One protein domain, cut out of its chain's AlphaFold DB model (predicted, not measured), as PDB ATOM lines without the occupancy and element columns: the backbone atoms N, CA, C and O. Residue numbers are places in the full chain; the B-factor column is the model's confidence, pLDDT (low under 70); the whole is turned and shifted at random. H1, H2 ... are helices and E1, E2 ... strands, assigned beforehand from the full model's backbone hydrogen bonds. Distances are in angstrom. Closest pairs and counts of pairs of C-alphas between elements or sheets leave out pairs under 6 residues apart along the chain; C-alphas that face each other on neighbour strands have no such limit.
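This is residues 227 to 367 of the 370 residues of an uncharacterized protein of Candidatus Sulfuricurvum sp. RIFRC-1 (UniProt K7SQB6). A strongly twisted antiparallel sheet of five strands runs through the middle of the domain, with H5 crossing one face and H6 running along the other, where H4 also lies. H1, H2 and H3 gather at one end of the longest axis, and the loop of residues 277 to 289 lies at the other. The printed part has 141 residues with six named helices and five named strands, in the order H1 H2 H3 E1 H4 E2 E3 E4 E5 H5 H6; the sheet's order is E1 E2 E3 E4 E5. The class is mixed, helices and strands. The whole is compact, with a radius of gyration of the C-alphas of 14.2 A and spans of 41 by 31 by 31 A.

H1, residues 227 to 237, touches H2, residues 245 to 249; their closest C-alphas are those of Leu 237 and Phe 247, 6.4 A apart. H3, residues 251 to 260, is close to H1 but not clearly touching, with the closest C-alphas, of Met 233 and Thr 253, 7.3 A apart; they run opposite ways at a steep tilt of 54 degrees. E1, residues 262 to 268, is an edge strand. H1 only grazes the sheet with its residues 230 to 237; the closest C-alphas of H1 and E1 are those of Ser 234 and Tyr 264, 5.8 A apart. H3 stands up from the sheet, its line rising 79 degrees out of the local plane. H4, residues 270 to 276, is on the sheet. E2, residues 290 to 296, is antiparallel to E1, with N 292 and O 266 at 2.8 A, within hydrogen-bond range. E3, residues 302 to 311, E4, residues 314 to 321, and E5, residues 324 to 329, follow E2 in a meander, each strand the antiparallel neighbour of the one before. Its hairpins are E2 and E3, with N 305 and O 293 at 2.8 A, E3 and E4, with N 318 and O 306 at 2.8 A, and E4 and E5, with N 326 and O 319 at 2.8 A. H5, residues 335 to 343, runs across the strands, at 84 degrees to E3 on the local plane, and its height over the sheet is 8.8 A. H5 and H1 only just touch, with 3 pairs of C-alphas within 8 A, the closest those of Tyr 227 and His 342 at 7.5 A. H6, residues 355 to 365, lies over E3 and along the strands, at 14 degrees to E3 on the local plane, with a height of 8.7 A over the sheet. H4 and H6 are on the same face and H5 is on the opposite face: three layers, with helices on both faces of a sheet. In H1 to H6 every O i to N i+4 pair is within hydrogen-bond range.

H1 begins at C-alpha 227, (-21.194, -57.926, 20.273), and is 15.3 A long. H2 has five residues, 245 to 249. H3, 251 to 260, measures 14.4 A, E1, 262 to 268, 16.9 A and H4, 270 to 276, 10.0 A. E2, 290 to 296, is 19.2 A long. E3 begins at C-alpha 302, (-41.798, -50.561, 14.734), and is 28.0 A long; E4, 314 to 321, is 22.8 A and E5, 324 to 329, 16.5 A. H5, 335 to 343, measures 12.3 A. H6 is 15.4 A long and ends at C-alpha 365, (-41.048, -47.484, 10.167).

The C-alphas farthest apart, those of Asn 251 and Asn 283, are 42.0 A apart. The printed part has no cut. The links from H4 to E2, of 13 residues, and from H5 to H6, of 11 residues, are long. The mean pLDDT of the printed part is 93.8, and no printed residue is under 70.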
ATOM      1  N   TYR A 227     -21.626 -59.297  20.585       94.38
ATOM      2  CA  TYR A 227     -21.194 -57.926  20.273       94.38
ATOM      3  C   TYR A 227     -20.696 -57.758  18.831       94.38
ATOM      4  O   TYR A 227     -20.853 -56.686  18.248       94.38
ATOM      5  N   SER A 228     -20.124 -58.806  18.233       95.06
ATOM      6  CA  SER A 228     -19.738 -58.786  16.818       95.06
ATOM      7  C   SER A 228     -20.972 -58.719  15.922       95.06
ATOM      8  O   SER A 228     -20.998 -57.928  14.983       95.06
ATOM      9  N   THR A 229     -22.014 -59.487  16.252       95.81
ATOM     10  CA  THR A 229     -23.300 -59.439  15.552       95.81
ATOM     11  C   THR A 229     -23.979 -58.082  15.724       95.81
ATOM     12  O   THR A 229     -24.481 -57.543  14.744       95.81
ATOM     13  N   LEU A 230     -23.919 -57.477  16.917       96.00
ATOM     14  CA  LEU A 230     -24.442 -56.127  17.152       96.00
ATOM     15  C   LEU A 230     -23.763 -55.088  16.243       96.00
ATOM     16  O   LEU A 230     -24.441 -54.306  15.582       96.00
ATOM     17  N   THR A 231     -22.427 -55.116  16.153       96.44
ATOM     18  CA  THR A 231     -21.667 -54.240  15.244       96.44
ATOM     19  C   THR A 231     -22.029 -54.476  13.783       96.44
ATOM     20  O   THR A 231     -22.231 -53.511  13.046       96.44
ATOM     21  N   TRP A 232     -22.094 -55.742  13.360       96.44
ATOM     22  CA  TRP A 232     -22.472 -56.104  11.996       96.44
ATOM     23  C   TRP A 232     -23.863 -55.569  11.654       96.44
ATOM     24  O   TRP A 232     -24.003 -54.876  10.653       96.44
ATOM     25  N   MET A 233     -24.856 -55.790  12.521       96.06
ATOM     26  CA  MET A 233     -26.215 -55.294  12.311       96.06
ATOM     27  C   MET A 233     -26.258 -53.777  12.162       96.06
ATOM     28  O   MET A 233     -26.827 -53.293  11.190       96.06
ATOM     29  N   SER A 234     -25.650 -53.025  13.085       95.44
ATOM     30  CA  SER A 234     -25.674 -51.559  13.027       95.44
ATOM     31  C   SER A 234     -24.995 -51.018  11.768       95.44
ATOM     32  O   SER A 234     -25.531 -50.115  11.132       95.44
ATOM     33  N   ARG A 235     -23.849 -51.585  11.362       96.19
ATOM     34  CA  ARG A 235     -23.141 -51.164  10.141       96.19
ATOM     35  C   ARG A 235     -23.899 -51.525   8.869       96.19
ATOM     36  O   ARG A 235     -24.044 -50.683   7.996       96.19
ATOM     37  N   SER A 236     -24.393 -52.757   8.770       96.62
ATOM     38  CA  SER A 236     -25.144 -53.210   7.597       96.62
ATOM     39  C   SER A 236     -26.458 -52.460   7.439       96.62
ATOM     40  O   SER A 236     -26.828 -52.110   6.324       96.62
ATOM     41  N   LEU A 237     -27.133 -52.143   8.546       95.12
ATOM     42  CA  LEU A 237     -28.345 -51.341   8.504       95.12
ATOM     43  C   LEU A 237     -28.069 -49.910   8.027       95.12
ATOM     44  O   LEU A 237     -28.903 -49.346   7.336       95.12
ATOM     45  N   ARG A 238     -26.893 -49.347   8.327       94.44
ATOM     46  CA  ARG A 238     -26.458 -48.010   7.884       94.44
ATOM     47  C   ARG A 238     -25.681 -47.989   6.568       94.44
ATOM     48  O   ARG A 238     -25.071 -46.980   6.235       94.44
ATOM     49  N   ALA A 239     -25.722 -49.074   5.797       94.06
ATOM     50  CA  ALA A 239     -25.104 -49.119   4.472       94.06
ATOM     51  C   ALA A 239     -25.868 -48.298   3.413       94.06
ATOM     52  O   ALA A 239     -25.309 -47.996   2.362       94.06
ATOM     53  N   LYS A 240     -27.132 -47.943   3.680       94.00
ATOM     54  CA  LYS A 240     -27.964 -47.055   2.855       94.00
ATOM     55  C   LYS A 240     -28.551 -45.946   3.720       94.00
ATOM     56  O   LYS A 240     -28.689 -46.118   4.930       94.00
ATOM     57  N   ASP A 241     -28.906 -44.839   3.081       91.25
ATOM     58  CA  ASP A 241     -29.493 -43.679   3.740       91.25
ATOM     59  C   ASP A 241     -31.036 -43.750   3.733       91.25
ATOM     60  O   ASP A 241     -31.601 -44.045   2.680       91.25
ATOM     61  N   PRO A 242     -31.730 -43.530   4.866       92.56
ATOM     62  CA  PRO A 242     -31.198 -43.493   6.229       92.56
ATOM     63  C   PRO A 242     -30.912 -44.891   6.795       92.56
ATOM     64  O   PRO A 242     -30.125 -45.002   7.739       92.56
ATOM     65  N   ILE A 243     -31.528 -45.939   6.231       96.06
ATOM     66  CA  ILE A 243     -31.235 -47.350   6.517       96.06
ATOM     67  C   ILE A 243     -31.449 -48.249   5.291       96.06
ATOM     68  O   ILE A 243     -32.263 -47.965   4.413       96.06
ATOM     69  N   ASP A 244     -30.799 -49.413   5.278       96.94
ATOM     70  CA  ASP A 244     -31.069 -50.489   4.324       96.94
ATOM     71  C   ASP A 244     -32.288 -51.329   4.752       96.94
ATOM     72  O   ASP A 244     -32.190 -52.285   5.528       96.94
ATOM     73  N   VAL A 245     -33.464 -50.968   4.232       95.69
ATOM     74  CA  VAL A 245     -34.744 -51.641   4.528       95.69
ATOM     75  C   VAL A 245     -34.759 -53.100   4.065       95.69
ATOM     76  O   VAL A 245     -35.362 -53.950   4.722       95.69
ATOM     77  N   GLU A 246     -34.091 -53.416   2.954       95.81
ATOM     78  CA  GLU A 246     -34.017 -54.789   2.451       95.81
ATOM     79  C   GLU A 246     -33.234 -55.661   3.433       95.81
ATOM     80  O   GLU A 246     -33.707 -56.725   3.831       95.81
ATOM     81  N   PHE A 247     -32.078 -55.173   3.896       96.50
ATOM     82  CA  PHE A 247     -31.307 -55.826   4.950       96.50
ATOM     83  C   PHE A 247     -32.125 -55.990   6.235       96.50
ATOM     84  O   PHE A 247     -32.126 -57.077   6.823       96.50
ATOM     85  N   PHE A 248     -32.836 -54.938   6.658       95.62
ATOM     86  CA  PHE A 248     -33.654 -54.957   7.868       95.62
ATOM     87  C   PHE A 248     -34.725 -56.051   7.820       95.62
ATOM     88  O   PHE A 248     -34.918 -56.756   8.808       95.62
ATOM     89  N   ARG A 249     -35.384 -56.253   6.673       93.62
ATOM     90  CA  ARG A 249     -36.467 -57.238   6.504       93.62
ATOM     91  C   ARG A 249     -36.005 -58.695   6.419       93.62
ATOM     92  O   ARG A 249     -36.839 -59.591   6.488       93.62
ATOM     93  N   ARG A 250     -34.705 -58.974   6.273       95.44
ATOM     94  CA  ARG A 250     -34.212 -60.360   6.183       95.44
ATOM     95  C   ARG A 250     -34.540 -61.133   7.460       95.44
ATOM     96  O   ARG A 250     -34.292 -60.648   8.562       95.44
ATOM     97  N   ASN A 251     -34.970 -62.387   7.311       93.19
ATOM     98  CA  ASN A 251     -35.290 -63.275   8.439       93.19
ATOM     99  C   ASN A 251     -34.144 -63.386   9.457       93.19
ATOM    100  O   ASN A 251     -34.378 -63.368  10.662       93.19
ATOM    101  N   ALA A 252     -32.894 -63.453   8.986       92.06
ATOM    102  CA  ALA A 252     -31.725 -63.483   9.863       92.06
ATOM    103  C   ALA A 252     -31.596 -62.193  10.694       92.06
ATOM    104  O   ALA A 252     -31.381 -62.255  11.902       92.06
ATOM    105  N   THR A 253     -31.779 -61.030  10.065       94.06
ATOM    106  CA  THR A 253     -31.738 -59.723  10.733       94.06
ATOM    107  C   THR A 253     -32.868 -59.591  11.751       94.06
ATOM    108  O   THR A 253     -32.624 -59.161  12.877       94.06
ATOM    109  N   GLN A 254     -34.082 -60.022  11.400       94.62
ATOM    110  CA  GLN A 254     -35.229 -59.999  12.308       94.62
ATOM    111  C   GLN A 254     -35.058 -60.938  13.503       94.62
ATOM    112  O   GLN A 254     -35.353 -60.537  14.627       94.62
ATOM    113  N   ARG A 255     -34.476 -62.130  13.305       95.00
ATOM    114  CA  ARG A 255     -34.125 -63.030  14.413       95.00
ATOM    115  C   ARG A 255     -33.173 -62.352  15.397       95.00
ATOM    116  O   ARG A 255     -33.383 -62.411  16.604       95.00
ATOM    117  N   TYR A 256     -32.141 -61.670  14.909       95.81
ATOM    118  CA  TYR A 256     -31.240 -60.949  15.803       95.81
ATOM    119  C   TYR A 256     -31.909 -59.738  16.462       95.81
ATOM    120  O   TYR A 256     -31.716 -59.527  17.657       95.81
ATOM    121  N   HIS A 257     -32.750 -58.991  15.740       95.12
ATOM    122  CA  HIS A 257     -33.561 -57.927  16.335       95.12
ATOM    123  C   HIS A 257     -34.402 -58.460  17.506       95.12
ATOM    124  O   HIS A 257     -34.426 -57.846  18.570       95.12
ATOM    125  N   ASP A 258     -35.009 -59.639  17.367       94.38
ATOM    126  CA  ASP A 258     -35.775 -60.264  18.446       94.38
ATOM    127  C   ASP A 258     -34.915 -60.595  19.675       94.38
ATOM    128  O   ASP A 258     -35.378 -60.428  20.804       94.38
ATOM    129  N   ILE A 259     -33.648 -60.982  19.484       95.06
ATOM    130  CA  ILE A 259     -32.690 -61.222  20.579       95.06
ATOM    131  C   ILE A 259     -32.328 -59.917  21.300       95.06
ATOM    132  O   ILE A 259     -32.383 -59.854  22.532       95.06
ATOM    133  N   TYR A 260     -31.943 -58.874  20.557       93.81
ATOM    134  CA  TYR A 260     -31.521 -57.586  21.134       93.81
ATOM    135  C   TYR A 260     -32.689 -56.751  21.667       93.81
ATOM    136  O   TYR A 260     -32.473 -55.818  22.447       93.81
ATOM    137  N   THR A 261     -33.904 -57.074  21.213       91.25
ATOM    138  CA  THR A 261     -35.171 -56.343  21.366       91.25
ATOM    139  C   THR A 261     -35.184 -54.929  20.793       91.25
ATOM    140  O   THR A 261     -36.195 -54.246  20.932       91.25
ATOM    141  N   LYS A 262     -34.068 -54.495  20.204       93.25
ATOM    142  CA  LYS A 262     -33.832 -53.186  19.599       93.25
ATOM    143  C   LYS A 262     -32.679 -53.276  18.602       93.25
ATOM    144  O   LYS A 262     -31.777 -54.093  18.790       93.25
ATOM    145  N   VAL A 263     -32.667 -52.424  17.583       95.00
ATOM    146  CA  VAL A 263     -31.543 -52.289  16.643       95.00
ATOM    147  C   VAL A 263     -31.082 -50.843  16.607       95.00
ATOM    148  O   VAL A 263     -31.861 -49.948  16.305       95.00
ATOM    149  N   TYR A 264     -29.810 -50.613  16.909       97.00
ATOM    150  CA  TYR A 264     -29.233 -49.273  16.933       97.00
ATOM    151  C   TYR A 264     -28.906 -48.795  15.526       97.00
ATOM    152  O   TYR A 264     -28.175 -49.478  14.801       97.00
ATOM    153  N   VAL A 265     -29.428 -47.622  15.173       96.81
ATOM    154  CA  VAL A 265     -29.351 -47.071  13.813       96.81
ATOM    155  C   VAL A 265     -28.409 -45.886  13.703       96.81
ATOM    156  O   VAL A 265     -27.866 -45.645  12.639       96.81
ATOM    157  N   GLY A 266     -28.155 -45.165  14.788       97.50
ATOM    158  CA  GLY A 266     -27.271 -44.008  14.752       97.50
ATOM    159  C   GLY A 266     -27.402 -43.166  16.004       97.50
ATOM    160  O   GLY A 266     -27.855 -43.656  17.040       97.50
ATOM    161  N   TYR A 267     -27.021 -41.899  15.913       98.31
ATOM    162  CA  TYR A 267     -27.208 -40.938  16.991       98.31
ATOM    163  C   TYR A 267     -27.551 -39.547  16.462       98.31
ATOM    164  O   TYR A 267     -27.161 -39.181  15.359       98.31
ATOM    165  N   LEU A 268     -28.248 -38.769  17.284       98.50
ATOM    166  CA  LEU A 268     -28.485 -37.340  17.087       98.50
ATOM    167  C   LEU A 268     -27.555 -36.522  17.987       98.50
ATOM    168  O   LEU A 268     -27.110 -37.005  19.042       98.50
ATOM    169  N   SER A 269     -27.298 -35.275  17.590       97.88
ATOM    170  CA  SER A 269     -26.766 -34.270  18.510       97.88
ATOM    171  C   SER A 269     -27.761 -34.024  19.653       97.88
ATOM    172  O   SER A 269     -28.951 -34.346  19.557       97.88
ATOM    173  N   VAL A 270     -27.281 -33.486  20.774       97.12
ATOM    174  CA  VAL A 270     -28.166 -33.141  21.898       97.12
ATOM    175  C   VAL A 270     -29.110 -32.007  21.498       97.12
ATOM    176  O   VAL A 270     -30.270 -31.999  21.900       97.12
ATOM    177  N   GLU A 271     -28.619 -31.072  20.695       96.19
ATOM    178  CA  GLU A 271     -29.337 -29.925  20.155       96.19
ATOM    179  C   GLU A 271     -30.501 -30.367  19.265       96.19
ATOM    180  O   GLU A 271     -31.636 -29.971  19.520       96.19
ATOM    181  N   ASP A 272     -30.250 -31.254  18.299       97.44
ATOM    182  CA  ASP A 272     -31.298 -31.814  17.438       97.44
ATOM    183  C   ASP A 272     -32.308 -32.619  18.258       97.44
ATOM    184  O   ASP A 272     -33.517 -32.520  18.067       97.44
ATOM    185  N   PHE A 273     -31.847 -33.409  19.229       97.31
ATOM    186  CA  PHE A 273     -32.780 -34.194  20.028       97.31
ATOM    187  C   PHE A 273     -33.662 -33.318  20.937       97.31
ATOM    188  O   PHE A 273     -34.828 -33.645  21.156       97.31
ATOM    189  N   LYS A 274     -33.167 -32.167  21.410       95.69
ATOM    190  CA  LYS A 274     -33.976 -31.181  22.149       95.69
ATOM    191  C   LYS A 274     -35.111 -30.595  21.312       95.69
ATOM    192  O   LYS A 274     -36.121 -30.212  21.894       95.69
ATOM    193  N   THR A 275     -34.993 -30.543  19.983       94.62
ATOM    194  CA  THR A 275     -36.119 -30.113  19.135       94.62
ATOM    195  C   THR A 275     -37.210 -31.177  19.057       94.62
ATOM    196  O   THR A 275     -38.379 -30.839  18.913       94.62
ATOM    197  N   LEU A 276     -36.837 -32.459  19.155       94.69
ATOM    198  CA  LEU A 276     -37.772 -33.588  19.138       94.69
ATOM    199  C   LEU A 276     -38.457 -33.806  20.494       94.69
ATOM    200  O   LEU A 276     -39.612 -34.219  20.537       94.69
ATOM    201  N   ALA A 277     -37.740 -33.539  21.588       95.19
ATOM    202  CA  ALA A 277     -38.185 -33.757  22.961       95.19
ATOM    203  C   ALA A 277     -37.927 -32.516  23.844       95.19
ATOM    204  O   ALA A 277     -37.080 -32.559  24.748       95.19
ATOM    205  N   PRO A 278     -38.619 -31.389  23.580       93.62
ATOM    206  CA  PRO A 278     -38.392 -30.129  24.291       93.62
ATOM    207  C   PRO A 278     -38.829 -30.172  25.765       93.62
ATOM    208  O   PRO A 278     -38.406 -29.331  26.555       93.62
ATOM    209  N   ASP A 279     -39.657 -31.146  26.144       93.25
ATOM    210  CA  ASP A 279     -40.186 -31.353  27.494       93.25
ATOM    211  C   ASP A 279     -39.192 -32.038  28.451       93.25
ATOM    212  O   ASP A 279     -39.396 -32.052  29.668       93.25
ATOM    213  N   LEU A 280     -38.092 -32.594  27.934       93.06
ATOM    214  CA  LEU A 280     -37.094 -33.271  28.757       93.06
ATOM    215  C   LEU A 280     -36.191 -32.294  29.512       93.06
ATOM    216  O   LEU A 280     -35.599 -31.375  28.946       93.06
ATOM    217  N   SER A 281     -35.973 -32.577  30.798       87.94
ATOM    218  CA  SER A 281     -34.963 -31.878  31.592       87.94
ATOM    219  C   SER A 281     -33.559 -32.426  31.320       87.94
ATOM    220  O   SER A 281     -33.304 -33.623  31.439       87.94
ATOM    221  N   TRP A 282     -32.623 -31.520  31.035       89.06
ATOM    222  CA  TRP A 282     -31.204 -31.828  30.810       89.06
ATOM    223  C   TRP A 282     -30.308 -31.456  31.993       89.06
ATOM    224  O   TRP A 282     -29.083 -31.529  31.888       89.06
ATOM    225  N   ASN A 283     -30.896 -31.048  33.119       85.44
ATOM    226  CA  ASN A 283     -30.148 -30.540  34.264       85.44
ATOM    227  C   ASN A 283     -29.162 -31.595  34.792       85.44
ATOM    228  O   ASN A 283     -29.543 -32.717  35.129       85.44
ATOM    229  N   GLY A 284     -27.878 -31.229  34.844       81.75
ATOM    230  CA  GLY A 284     -26.798 -32.118  35.284       81.75
ATOM    231  C   GLY A 284     -26.507 -33.291  34.337       81.75
ATOM    232  O   GLY A 284     -25.922 -34.287  34.761       81.75
ATOM    233  N   SER A 285     -26.947 -33.219  33.077       91.44
ATOM    234  CA  SER A 285     -26.633 -34.212  32.049       91.44
ATOM    235  C   SER A 285     -25.279 -33.928  31.399       91.44
ATOM    236  O   SER A 285     -25.088 -32.852  30.842       91.44
ATOM    237  N   ASN A 286     -24.393 -34.929  31.364       92.31
ATOM    238  CA  ASN A 286     -23.144 -34.881  30.591       92.31
ATOM    239  C   ASN A 286     -23.256 -35.658  29.267       92.31
ATOM    240  O   ASN A 286     -22.258 -36.155  28.742       92.31
ATOM    241  N   ALA A 287     -24.476 -35.841  28.754       93.81
ATOM    242  CA  ALA A 287     -24.690 -36.531  27.489       93.81
ATOM    243  C   ALA A 287     -24.076 -35.725  26.334       93.81
ATOM    244  O   ALA A 287     -24.343 -34.537  26.202       93.81
ATOM    245  N   SER A 288     -23.286 -36.384  25.486       92.94
ATOM    246  CA  SER A 288     -22.685 -35.778  24.288       92.94
ATOM    247  C   SER A 288     -23.476 -36.041  23.005       92.94
ATOM    248  O   SER A 288     -23.265 -35.378  21.997       92.94
ATOM    249  N   ARG A 289     -24.365 -37.037  23.028       96.50
ATOM    250  CA  ARG A 289     -25.220 -37.455  21.913       96.50
ATOM    251  C   ARG A 289     -26.372 -38.308  22.422       96.50
ATOM    252  O   ARG A 289     -26.311 -38.833  23.539       96.50
ATOM    253  N   VAL A 290     -27.374 -38.505  21.574       98.00
ATOM    254  CA  VAL A 290     -28.529 -39.363  21.852       98.00
ATOM    255  C   VAL A 290     -28.551 -40.513  20.861       98.00
ATOM    256  O   VAL A 290     -28.706 -40.294  19.663       98.00
ATOM    257  N   VAL A 291     -28.376 -41.743  21.344       98.31
ATOM    258  CA  VAL A 291     -28.360 -42.926  20.472       98.31
ATOM    259  C   VAL A 291     -29.790 -43.288  20.085       98.31
ATOM    260  O   VAL A 291     -30.643 -43.459  20.952       98.31
ATOM    261  N   VAL A 292     -30.035 -43.441  18.789       98.38
ATOM    262  CA  VAL A 292     -31.329 -43.802  18.208       98.38
ATOM    263  C   VAL A 292     -31.357 -45.305  17.932       98.38
ATOM    264  O   VAL A 292     -30.418 -45.871  17.356       98.38
ATOM    265  N   ALA A 293     -32.442 -45.964  18.325       98.06
ATOM    266  CA  ALA A 293     -32.691 -47.369  18.034       98.06
ATOM    267  C   ALA A 293     -34.126 -47.594  17.551       98.06
ATOM    268  O   ALA A 293     -35.041 -46.866  17.920       98.06
ATOM    269  N   ILE A 294     -34.313 -48.642  16.757       97.19
ATOM    270  CA  ILE A 294     -35.620 -49.166  16.370       97.19
ATOM    271  C   ILE A 294     -36.001 -50.249  17.377       97.19
ATOM    272  O   ILE A 294     -35.208 -51.160  17.604       97.19
ATOM    273  N   GLU A 295     -37.201 -50.185  17.944       94.06
ATOM    274  CA  GLU A 295     -37.805 -51.275  18.713       94.06
ATOM    275  C   GLU A 295     -39.036 -51.841  18.008       94.06
ATOM    276  O   GLU A 295     -39.684 -51.173  17.204       94.06
ATOM    277  N   LYS A 296     -39.345 -53.100  18.329       90.19
ATOM    278  CA  LYS A 296     -40.555 -53.800  17.896       90.19
ATOM    279  C   LYS A 296     -41.571 -53.805  19.036       90.19
ATOM    280  O   LYS A 296     -41.248 -54.221  20.158       90.19
ATOM    281  N   ASP A 297     -42.790 -53.364  18.760       84.69
ATOM    282  CA  ASP A 297     -43.894 -53.440  19.711       84.69
ATOM    283  C   ASP A 297     -44.490 -54.866  19.796       84.69
ATOM    284  O   ASP A 297     -43.989 -55.845  19.220       84.69
ATOM    285  N   HIS A 298     -45.545 -55.009  20.595       77.25
ATOM    286  CA  HIS A 298     -46.242 -56.276  20.827       77.25
ATOM    287  C   HIS A 298     -47.096 -56.719  19.628       77.25
ATOM    288  O   HIS A 298     -47.298 -57.923  19.461       77.25
ATOM    289  N   SER A 299     -47.536 -55.781  18.784       78.06
ATOM    290  CA  SER A 299     -48.274 -56.034  17.540       78.06
ATOM    291  C   SER A 299     -47.364 -56.397  16.359       78.06
ATOM    292  O   SER A 299     -47.825 -56.977  15.384       78.06
ATOM    293  N   GLY A 300     -46.059 -56.123  16.471       81.31
ATOM    294  CA  GLY A 300     -45.089 -56.297  15.388       81.31
ATOM    295  C   GLY A 300     -44.797 -55.009  14.614       81.31
ATOM    296  O   GLY A 300     -43.991 -55.046  13.685       81.31
ATOM    297  N   GLY A 301     -45.401 -53.887  15.010       89.88
ATOM    298  CA  GLY A 301     -45.045 -52.554  14.541       89.88
ATOM    299  C   GLY A 301     -43.673 -52.120  15.051       89.88
ATOM    300  O   GLY A 301     -43.124 -52.687  16.007       89.88
ATOM    301  N   TYR A 302     -43.103 -51.114  14.391       94.44
ATOM    302  CA  TYR A 302     -41.798 -50.561  14.734       94.44
ATOM    303  C   TYR A 302     -41.908 -49.106  15.169       94.44
ATOM    304  O   TYR A 302     -42.664 -48.330  14.590       94.44
ATOM    305  N   PHE A 303     -41.098 -48.722  16.150       94.81
ATOM    306  CA  PHE A 303     -41.008 -47.343  16.622       94.81
ATOM    307  C   PHE A 303     -39.568 -46.983  16.989       94.81
ATOM    308  O   PHE A 303     -38.734 -47.860  17.236       94.81
ATOM    309  N   LEU A 304     -39.275 -45.683  17.025       97.12
ATOM    310  CA  LEU A 304     -37.984 -45.179  17.482       97.12
ATOM    311  C   LEU A 304     -37.958 -45.027  19.002       97.12
ATOM    312  O   LEU A 304     -38.893 -44.531  19.629       97.12
ATOM    313  N   THR A 305     -36.836 -45.419  19.589       97.75
ATOM    314  CA  THR A 305     -36.492 -45.163  20.983       97.75
ATOM    315  C   THR A 305     -35.101 -44.550  21.063       97.75
ATOM    316  O   THR A 305     -34.253 -44.753  20.188       97.75
ATOM    317  N   TYR A 306     -34.864 -43.801  22.129       98.19
ATOM    318  CA  TYR A 306     -33.700 -42.948  22.279       98.19
ATOM    319  C   TYR A 306     -32.995 -43.261  23.586       98.19
ATOM    320  O   TYR A 306     -33.634 -43.426  24.621       98.19
ATOM    321  N   PHE A 307     -31.672 -43.338  23.559       97.56
ATOM    322  CA  PHE A 307     -30.862 -43.612  24.735       97.56
ATOM    323  C   PHE A 307     -30.004 -42.397  25.067       97.56
ATOM    324  O   PHE A 307     -29.123 -42.011  24.293       97.56
ATOM    325  N   ILE A 308     -30.260 -41.816  26.239       96.56
ATOM    326  CA  ILE A 308     -29.545 -40.653  26.762       96.56
ATOM    327  C   ILE A 308     -28.667 -41.125  27.909       96.56
ATOM    328  O   ILE A 308     -29.141 -41.530  28.973       96.56
ATOM    329  N   ARG A 309     -27.355 -41.091  27.696       94.50
ATOM    330  CA  ARG A 309     -26.396 -41.446  28.737       94.50
ATOM    331  C   ARG A 309     -25.897 -40.193  29.427       94.50
ATOM    332  O   ARG A 309     -25.046 -39.484  28.904       94.50
ATOM    333  N   HIS A 310     -26.402 -39.967  30.628       92.50
ATOM    334  CA  HIS A 310     -26.015 -38.836  31.462       92.50
ATOM    335  C   HIS A 310     -24.647 -39.042  32.125       92.50
ATOM    336  O   HIS A 310     -23.940 -38.074  32.382       92.50
ATOM    337  N   SER A 311     -24.288 -40.293  32.436       89.38
ATOM    338  CA  SER A 311     -22.992 -40.676  33.016       89.38
ATOM    339  C   SER A 311     -22.713 -42.172  32.812       89.38
ATOM    340  O   SER A 311     -23.545 -42.895  32.267       89.38
ATOM    341  N   SER A 312     -21.569 -42.676  33.287       84.62
ATOM    342  CA  SER A 312     -21.179 -44.092  33.144       84.62
ATOM    343  C   SER A 312     -22.155 -45.095  33.771       84.62
ATOM    344  O   SER A 312     -22.148 -46.254  33.371       84.62
ATOM    345  N   LYS A 313     -22.989 -44.669  34.729       87.56
ATOM    346  CA  LYS A 313     -23.999 -45.507  35.402       87.56
ATOM    347  C   LYS A 313     -25.428 -44.972  35.274       87.56
ATOM    348  O   LYS A 313     -26.342 -45.567  35.829       87.56
ATOM    349  N   LYS A 314     -25.645 -43.853  34.577       92.50
ATOM    350  CA  LYS A 314     -26.975 -43.250  34.422       92.50
ATOM    351  C   LYS A 314     -27.354 -43.216  32.947       92.50
ATOM    352  O   LYS A 314     -26.810 -42.422  32.179       92.50
ATOM    353  N   LEU A 315     -28.284 -44.094  32.584       95.12
ATOM    354  CA  LEU A 315     -28.794 -44.264  31.232       95.12
ATOM    355  C   LEU A 315     -30.318 -44.216  31.255       95.12
ATOM    356  O   LEU A 315     -30.952 -45.047  31.906       95.12
ATOM    357  N   ASP A 316     -30.879 -43.301  30.480       96.12
ATOM    358  CA  ASP A 316     -32.314 -43.178  30.290       96.12
ATOM    359  C   ASP A 316     -32.681 -43.684  28.893       96.12
ATOM    360  O   ASP A 316     -31.951 -43.479  27.920       96.12
ATOM    361  N   ASN A 317     -33.805 -44.387  28.799       97.00
ATOM    362  CA  ASN A 317     -34.483 -44.659  27.541       97.00
ATOM    363  C   ASN A 317     -35.677 -43.723  27.438       97.00
ATOM    364  O   ASN A 317     -36.465 -43.621  28.379       97.00
ATOM    365  N   VAL A 318     -35.799 -43.068  26.297       97.56
ATOM    366  CA  VAL A 318     -36.899 -42.180  25.980       97.56
ATOM    367  C   VAL A 318     -37.670 -42.748  24.799       97.56
ATOM    368  O   VAL A 318     -37.098 -43.198  23.805       97.56
ATOM    369  N   THR A 319     -38.989 -42.702  24.904       96.69
ATOM    370  CA  THR A 319     -39.915 -42.895  23.786       96.69
ATOM    371  C   THR A 319     -40.740 -41.632  23.632       96.69
ATOM    372  O   THR A 319     -41.230 -41.115  24.635       96.69
ATOM    373  N   ILE A 320     -40.903 -41.155  22.402       94.62
ATOM    374  CA  ILE A 320     -41.677 -39.951  22.097       94.62
ATOM    375  C   ILE A 320     -42.951 -40.398  21.390       94.62
ATOM    376  O   ILE A 320     -42.882 -41.133  20.408       94.62
ATOM    377  N   SER A 321     -44.107 -39.980  21.895       88.44
ATOM    378  CA  SER A 321     -45.403 -40.257  21.273       88.44
ATOM    379  C   SER A 321     -46.253 -39.001  21.316       88.44
ATOM    380  O   SER A 321     -46.461 -38.439  22.388       88.44
ATOM    381  N   SER A 322     -46.753 -38.563  20.160       83.75
ATOM    382  CA  SER A 322     -47.586 -37.355  20.045       83.75
ATOM    383  C   SER A 322     -46.955 -36.111  20.695       83.75
ATOM    384  O   SER A 322     -47.649 -35.314  21.318       83.75
ATOM    385  N   GLY A 323     -45.626 -35.971  20.592       82.06
ATOM    386  CA  GLY A 323     -44.862 -34.864  21.185       82.06
ATOM    387  C   GLY A 323     -44.625 -34.960  22.697       82.06
ATOM    388  O   GLY A 323     -44.036 -34.049  23.265       82.06
ATOM    389  N   ILE A 324     -45.061 -36.043  23.350       90.44
ATOM    390  CA  ILE A 324     -44.859 -36.277  24.784       90.44
ATOM    391  C   ILE A 324     -43.738 -37.296  24.976       90.44
ATOM    392  O   ILE A 324     -43.789 -38.402  24.421       90.44
ATOM    393  N   SER A 325     -42.746 -36.946  25.797       95.88
ATOM    394  CA  SER A 325     -41.634 -37.831  26.122       95.88
ATOM    395  C   SER A 325     -41.947 -38.697  27.339       95.88
ATOM    396  O   SER A 325     -42.255 -38.218  28.428       95.88
ATOM    397  N   LYS A 326     -41.795 -40.013  27.187       96.25
ATOM    398  CA  LYS A 326     -41.821 -40.968  28.299       96.25
ATOM    399  C   LYS A 326     -40.408 -41.452  28.585       96.25
ATOM    400  O   LYS A 326     -39.757 -42.014  27.707       96.25
ATOM    401  N   VAL A 327     -39.965 -41.272  29.828       96.12
ATOM    402  CA  VAL A 327     -38.617 -41.639  30.282       96.12
ATOM    403  C   VAL A 327     -38.661 -42.901  31.139       96.12
ATOM    404  O   VAL A 327     -39.419 -42.993  32.103       96.12
ATOM    405  N   ALA A 328     -37.807 -43.865  30.814       95.38
ATOM    406  CA  ALA A 328     -37.571 -45.070  31.591       95.38
ATOM    407  C   ALA A 328     -36.083 -45.186  31.946       95.38
ATOM    408  O   ALA A 328     -35.237 -45.408  31.074       95.38
ATOM    409  N   LYS A 329     -35.766 -45.089  33.242       94.69
ATOM    410  CA  LYS A 329     -34.407 -45.304  33.763       94.69
ATOM    411  C   LYS A 329     -33.980 -46.749  33.513       94.69
ATOM    412  O   LYS A 329     -34.743 -47.680  33.781       94.69
ATOM    413  N   LYS A 330     -32.769 -46.954  32.997       94.19
ATOM    414  CA  LYS A 330     -32.205 -48.291  32.776       94.19
ATOM    415  C   LYS A 330     -31.317 -48.716  33.938       94.19
ATOM    416  O   LYS A 330     -30.674 -47.896  34.586       94.19
ATOM    417  N   ASP A 331     -31.278 -50.027  34.158       87.69
ATOM    418  CA  ASP A 331     -30.428 -50.649  35.166       87.69
ATOM    419  C   ASP A 331     -28.940 -50.330  34.892       87.69
ATOM    420  O   ASP A 331     -28.448 -50.651  33.799       87.69
ATOM    421  N   PRO A 332     -28.205 -49.737  35.859       86.31
ATOM    422  CA  PRO A 332     -26.769 -49.467  35.745       86.31
ATOM    423  C   PRO A 332     -25.913 -50.726  35.554       86.31
ATOM    424  O   PRO A 332     -24.742 -50.625  35.190       86.31
ATOM    425  N   PHE A 333     -26.460 -51.913  35.796       84.56
ATOM    426  CA  PHE A 333     -25.793 -53.191  35.580       84.56
ATOM    427  C   PHE A 333     -26.446 -54.017  34.463       84.56
ATOM    428  O   PHE A 333     -26.009 -55.141  34.208       84.56
ATOM    429  N   GLY A 334     -27.427 -53.465  33.749       87.06
ATOM    430  CA  GLY A 334     -28.138 -54.155  32.679       87.06
ATOM    431  C   GLY A 334     -27.315 -54.323  31.396       87.06
ATOM    432  O   GLY A 334     -26.326 -53.623  31.152       87.06
ATOM    433  N   ILE A 335     -27.761 -55.235  30.523       89.38
ATOM    434  CA  ILE A 335     -27.138 -55.475  29.208       89.38
ATOM    435  C   ILE A 335     -27.093 -54.201  28.353       89.38
ATOM    436  O   ILE A 335     -26.064 -53.919  27.742       89.38
ATOM    437  N   THR A 336     -28.141 -53.372  28.402       92.38
ATOM    438  CA  THR A 336     -28.260 -52.135  27.618       92.38
ATOM    439  C   THR A 336     -27.100 -51.174  27.839       92.38
ATOM    440  O   THR A 336     -26.590 -50.592  26.886       92.38
ATOM    441  N   LEU A 337     -26.625 -51.022  29.079       91.06
ATOM    442  CA  LEU A 337     -25.476 -50.160  29.350       91.06
ATOM    443  C   LEU A 337     -24.194 -50.727  28.725       91.06
ATOM    444  O   LEU A 337     -23.375 -49.986  28.187       91.06
ATOM    445  N   THR A 338     -24.021 -52.050  28.749       91.94
ATOM    446  CA  THR A 338     -22.865 -52.685  28.103       91.94
ATOM    447  C   THR A 338     -22.923 -52.591  26.579       91.94
ATOM    448  O   THR A 338     -21.879 -52.431  25.949       91.94
ATOM    449  N   GLU A 339     -24.124 -52.636  25.989       94.50
ATOM    450  CA  GLU A 339     -24.344 -52.351  24.569       94.50
ATOM    451  C   GLU A 339     -23.969 -50.896  24.257       94.50
ATOM    452  O   GLU A 339     -23.205 -50.669  23.327       94.50
ATOM    453  N   MET A 340     -24.386 -49.919  25.076       93.56
ATOM    454  CA  MET A 340     -23.991 -48.506  24.916       93.56
ATOM    455  C   MET A 340     -22.471 -48.311  24.955       93.56
ATOM    456  O   MET A 340     -21.907 -47.629  24.102       93.56
ATOM    457  N   ASN A 341     -21.787 -48.951  25.906       91.88
ATOM    458  CA  ASN A 341     -20.326 -48.886  26.014       91.88
ATOM    459  C   ASN A 341     -19.618 -49.511  24.802       91.88
ATOM    460  O   ASN A 341     -18.511 -49.109  24.445       91.88
ATOM    461  N   HIS A 342     -20.233 -50.524  24.191       94.50
ATOM    462  CA  HIS A 342     -19.739 -51.120  22.954       94.50
ATOM    463  C   HIS A 342     -19.963 -50.185  21.764       94.50
ATOM    464  O   HIS A 342     -19.031 -49.932  21.007       94.50
ATOM    465  N   LEU A 343     -21.168 -49.626  21.634       94.50
ATOM    466  CA  LEU A 343     -21.526 -48.720  20.545       94.50
ATOM    467  C   LEU A 343     -20.710 -47.436  20.550       94.50
ATOM    468  O   LEU A 343     -20.419 -46.924  19.476       94.50
ATOM    469  N   ASP A 344     -20.245 -46.965  21.706       92.00
ATOM    470  CA  ASP A 344     -19.341 -45.815  21.740       92.00
ATOM    471  C   ASP A 344     -18.069 -45.987  20.943       92.00
ATOM    472  O   ASP A 344     -17.560 -45.025  20.377       92.00
ATOM    473  N   LYS A 345     -17.575 -47.220  20.900       93.75
ATOM    474  CA  LYS A 345     -16.359 -47.580  20.181       93.75
ATOM    475  C   LYS A 345     -16.626 -47.847  18.702       93.75
ATOM    476  O   LYS A 345     -15.682 -47.955  17.931       93.75
ATOM    477  N   VAL A 346     -17.892 -48.030  18.322       94.62
ATOM    478  CA  VAL A 346     -18.309 -48.473  16.984       94.62
ATOM    479  C   VAL A 346     -18.914 -47.333  16.170       94.62
ATOM    480  O   VAL A 346     -18.680 -47.279  14.967       94.62
ATOM    481  N   MET A 347     -19.711 -46.468  16.802       95.00
ATOM    482  CA  MET A 347     -20.426 -45.373  16.155       95.00
ATOM    483  C   MET A 347     -19.527 -44.143  16.021       95.00
ATOM    484  O   MET A 347     -19.441 -43.324  16.943       95.00
ATOM    485  N   ASP A 348     -18.885 -44.034  14.862       94.81
ATOM    486  CA  ASP A 348     -18.193 -42.833  14.392       94.81
ATOM    487  C   ASP A 348     -19.167 -41.838  13.720       94.81
ATOM    488  O   ASP A 348     -20.388 -41.991  13.802       94.81
ATOM    489  N   GLN A 349     -18.636 -40.814  13.047       95.06
ATOM    490  CA  GLN A 349     -19.439 -39.766  12.407       95.06
ATOM    491  C   GLN A 349     -20.375 -40.271  11.298       95.06
ATOM    492  O   GLN A 349     -21.372 -39.611  11.023       95.06
ATOM    493  N   SER A 350     -20.144 -41.446  10.698       94.75
ATOM    494  CA  SER A 350     -21.064 -42.000   9.690       94.75
ATOM    495  C   SER A 350     -22.419 -42.416  10.288       94.75
ATOM    496  O   SER A 350     -23.397 -42.644   9.569       94.75
ATOM    497  N   PHE A 351     -22.486 -42.539  11.615       97.00
ATOM    498  CA  PHE A 351     -23.703 -42.845  12.363       97.00
ATOM    499  C   PHE A 351     -24.451 -41.599  12.841       97.00
ATOM    500  O   PHE A 351     -25.533 -41.747  13.414       97.00
ATOM    501  N   ALA A 352     -23.912 -40.397  12.613       97.62
ATOM    502  CA  ALA A 352     -24.641 -39.168  12.875       97.62
ATOM    503  C   ALA A 352     -25.873 -39.100  11.959       97.62
ATOM    504  O   ALA A 352     -25.789 -39.312  10.747       97.62
ATOM    505  N   LEU A 353     -27.024 -38.838  12.566       98.12
ATOM    506  CA  LEU A 353     -28.289 -38.619  11.887       98.12
ATOM    507  C   LEU A 353     -28.558 -37.121  11.827       98.12
ATOM    508  O   LEU A 353     -28.380 -36.410  12.812       98.12
ATOM    509  N   THR A 354     -29.040 -36.656  10.684       97.81
ATOM    510  CA  THR A 354     -29.699 -35.352  10.579       97.81
ATOM    511  C   THR A 354     -31.165 -35.476  10.991       97.81
ATOM    512  O   THR A 354     -31.752 -36.561  10.925       97.81
ATOM    513  N   LEU A 355     -31.806 -34.358  11.345       97.31
ATOM    514  CA  LEU A 355     -33.257 -34.323  11.574       97.31
ATOM    515  C   LEU A 355     -34.062 -34.785  10.344       97.31
ATOM    516  O   LEU A 355     -35.113 -35.406  10.491       97.31
ATOM    517  N   GLY A 356     -33.557 -34.534   9.129       97.75
ATOM    518  CA  GLY A 356     -34.170 -35.019   7.888       97.75
ATOM    519  C   GLY A 356     -34.163 -36.547   7.794       97.75
ATOM    520  O   GLY A 356     -35.218 -37.154   7.616       97.75
ATOM    521  N   GLN A 357     -32.997 -37.168   8.003       97.75
ATOM    522  CA  GLN A 357     -32.852 -38.631   8.034       97.75
ATOM    523  C   GLN A 357     -33.688 -39.260   9.153       97.75
ATOM    524  O   GLN A 357     -34.288 -40.315   8.969       97.75
ATOM    525  N   HIS A 358     -33.745 -38.613  10.318       97.50
ATOM    526  CA  HIS A 358     -34.572 -39.058  11.437       97.50
ATOM    527  C   HIS A 358     -36.068 -39.078  11.078       97.50
ATOM    528  O   HIS A 358     -36.719 -40.109  11.247       97.50
ATOM    529  N   LYS A 359     -36.593 -38.003  10.481       96.50
ATOM    530  CA  LYS A 359     -37.988 -37.939  10.018       96.50
ATOM    531  C   LYS A 359     -38.295 -38.972   8.928       96.50
ATOM    532  O   LYS A 359     -39.385 -39.552   8.880       96.50
ATOM    533  N   GLU A 360     -37.336 -39.218   8.039       97.06
ATOM    534  CA  GLU A 360     -37.458 -40.268   7.033       97.06
ATOM    535  C   GLU A 360     -37.516 -41.661   7.678       97.06
ATOM    536  O   GLU A 360     -38.355 -42.473   7.283       97.06
ATOM    537  N   LEU A 361     -36.723 -41.925   8.726       96.69
ATOM    538  CA  LEU A 361     -36.811 -43.172   9.492       96.69
ATOM    539  C   LEU A 361     -38.202 -43.380  10.086       96.69
ATOM    540  O   LEU A 361     -38.768 -44.454   9.907       96.69
ATOM    541  N   GLU A 362     -38.787 -42.376  10.736       95.00
ATOM    542  CA  GLU A 362     -40.159 -42.473  11.262       95.00
ATOM    543  C   GLU A 362     -41.168 -42.814  10.154       95.00
ATOM    544  O   GLU A 362     -42.022 -43.695  10.307       95.00
ATOM    545  N   THR A 363     -41.012 -42.181   8.988       95.50
ATOM    546  CA  THR A 363     -41.860 -42.424   7.813       95.50
ATOM    547  C   THR A 363     -41.702 -43.848   7.278       95.50
ATOM    548  O   THR A 363     -42.694 -44.483   6.921       95.50
ATOM    549  N   ILE A 364     -40.479 -44.379   7.231       95.44
ATOM    550  CA  ILE A 364     -40.217 -45.764   6.826       95.44
ATOM    551  C   ILE A 364     -40.865 -46.727   7.823       95.44
ATOM    552  O   ILE A 364     -41.625 -47.603   7.413       95.44
ATOM    553  N   LEU A 365     -40.603 -46.557   9.122       94.06
ATOM    554  CA  LEU A 365     -41.048 -47.484  10.167       94.06
ATOM    555  C   LEU A 365     -42.570 -47.560  10.288       94.06
ATOM    556  O   LEU A 365     -43.090 -48.655  10.475       94.06
ATOM    557  N   SER A 366     -43.285 -46.449  10.089       92.06
ATOM    558  CA  SER A 366     -44.760 -46.443  10.079       92.06
ATOM    559  C   SER A 366     -45.384 -47.295   8.963       92.06
ATOM    560  O   SER A 366     -46.555 -47.657   9.047       92.06
ATOM    561  N   LYS A 367     -44.610 -47.646   7.926       92.06
ATOM    562  CA  LYS A 367     -45.027 -48.513   6.810       92.06
ATOM    563  C   LYS A 367     -44.511 -49.947   6.944       92.06
ATOM    564  O   LYS A 367     -44.769 -50.771   6.066       92.06
TER     565      LYS A 367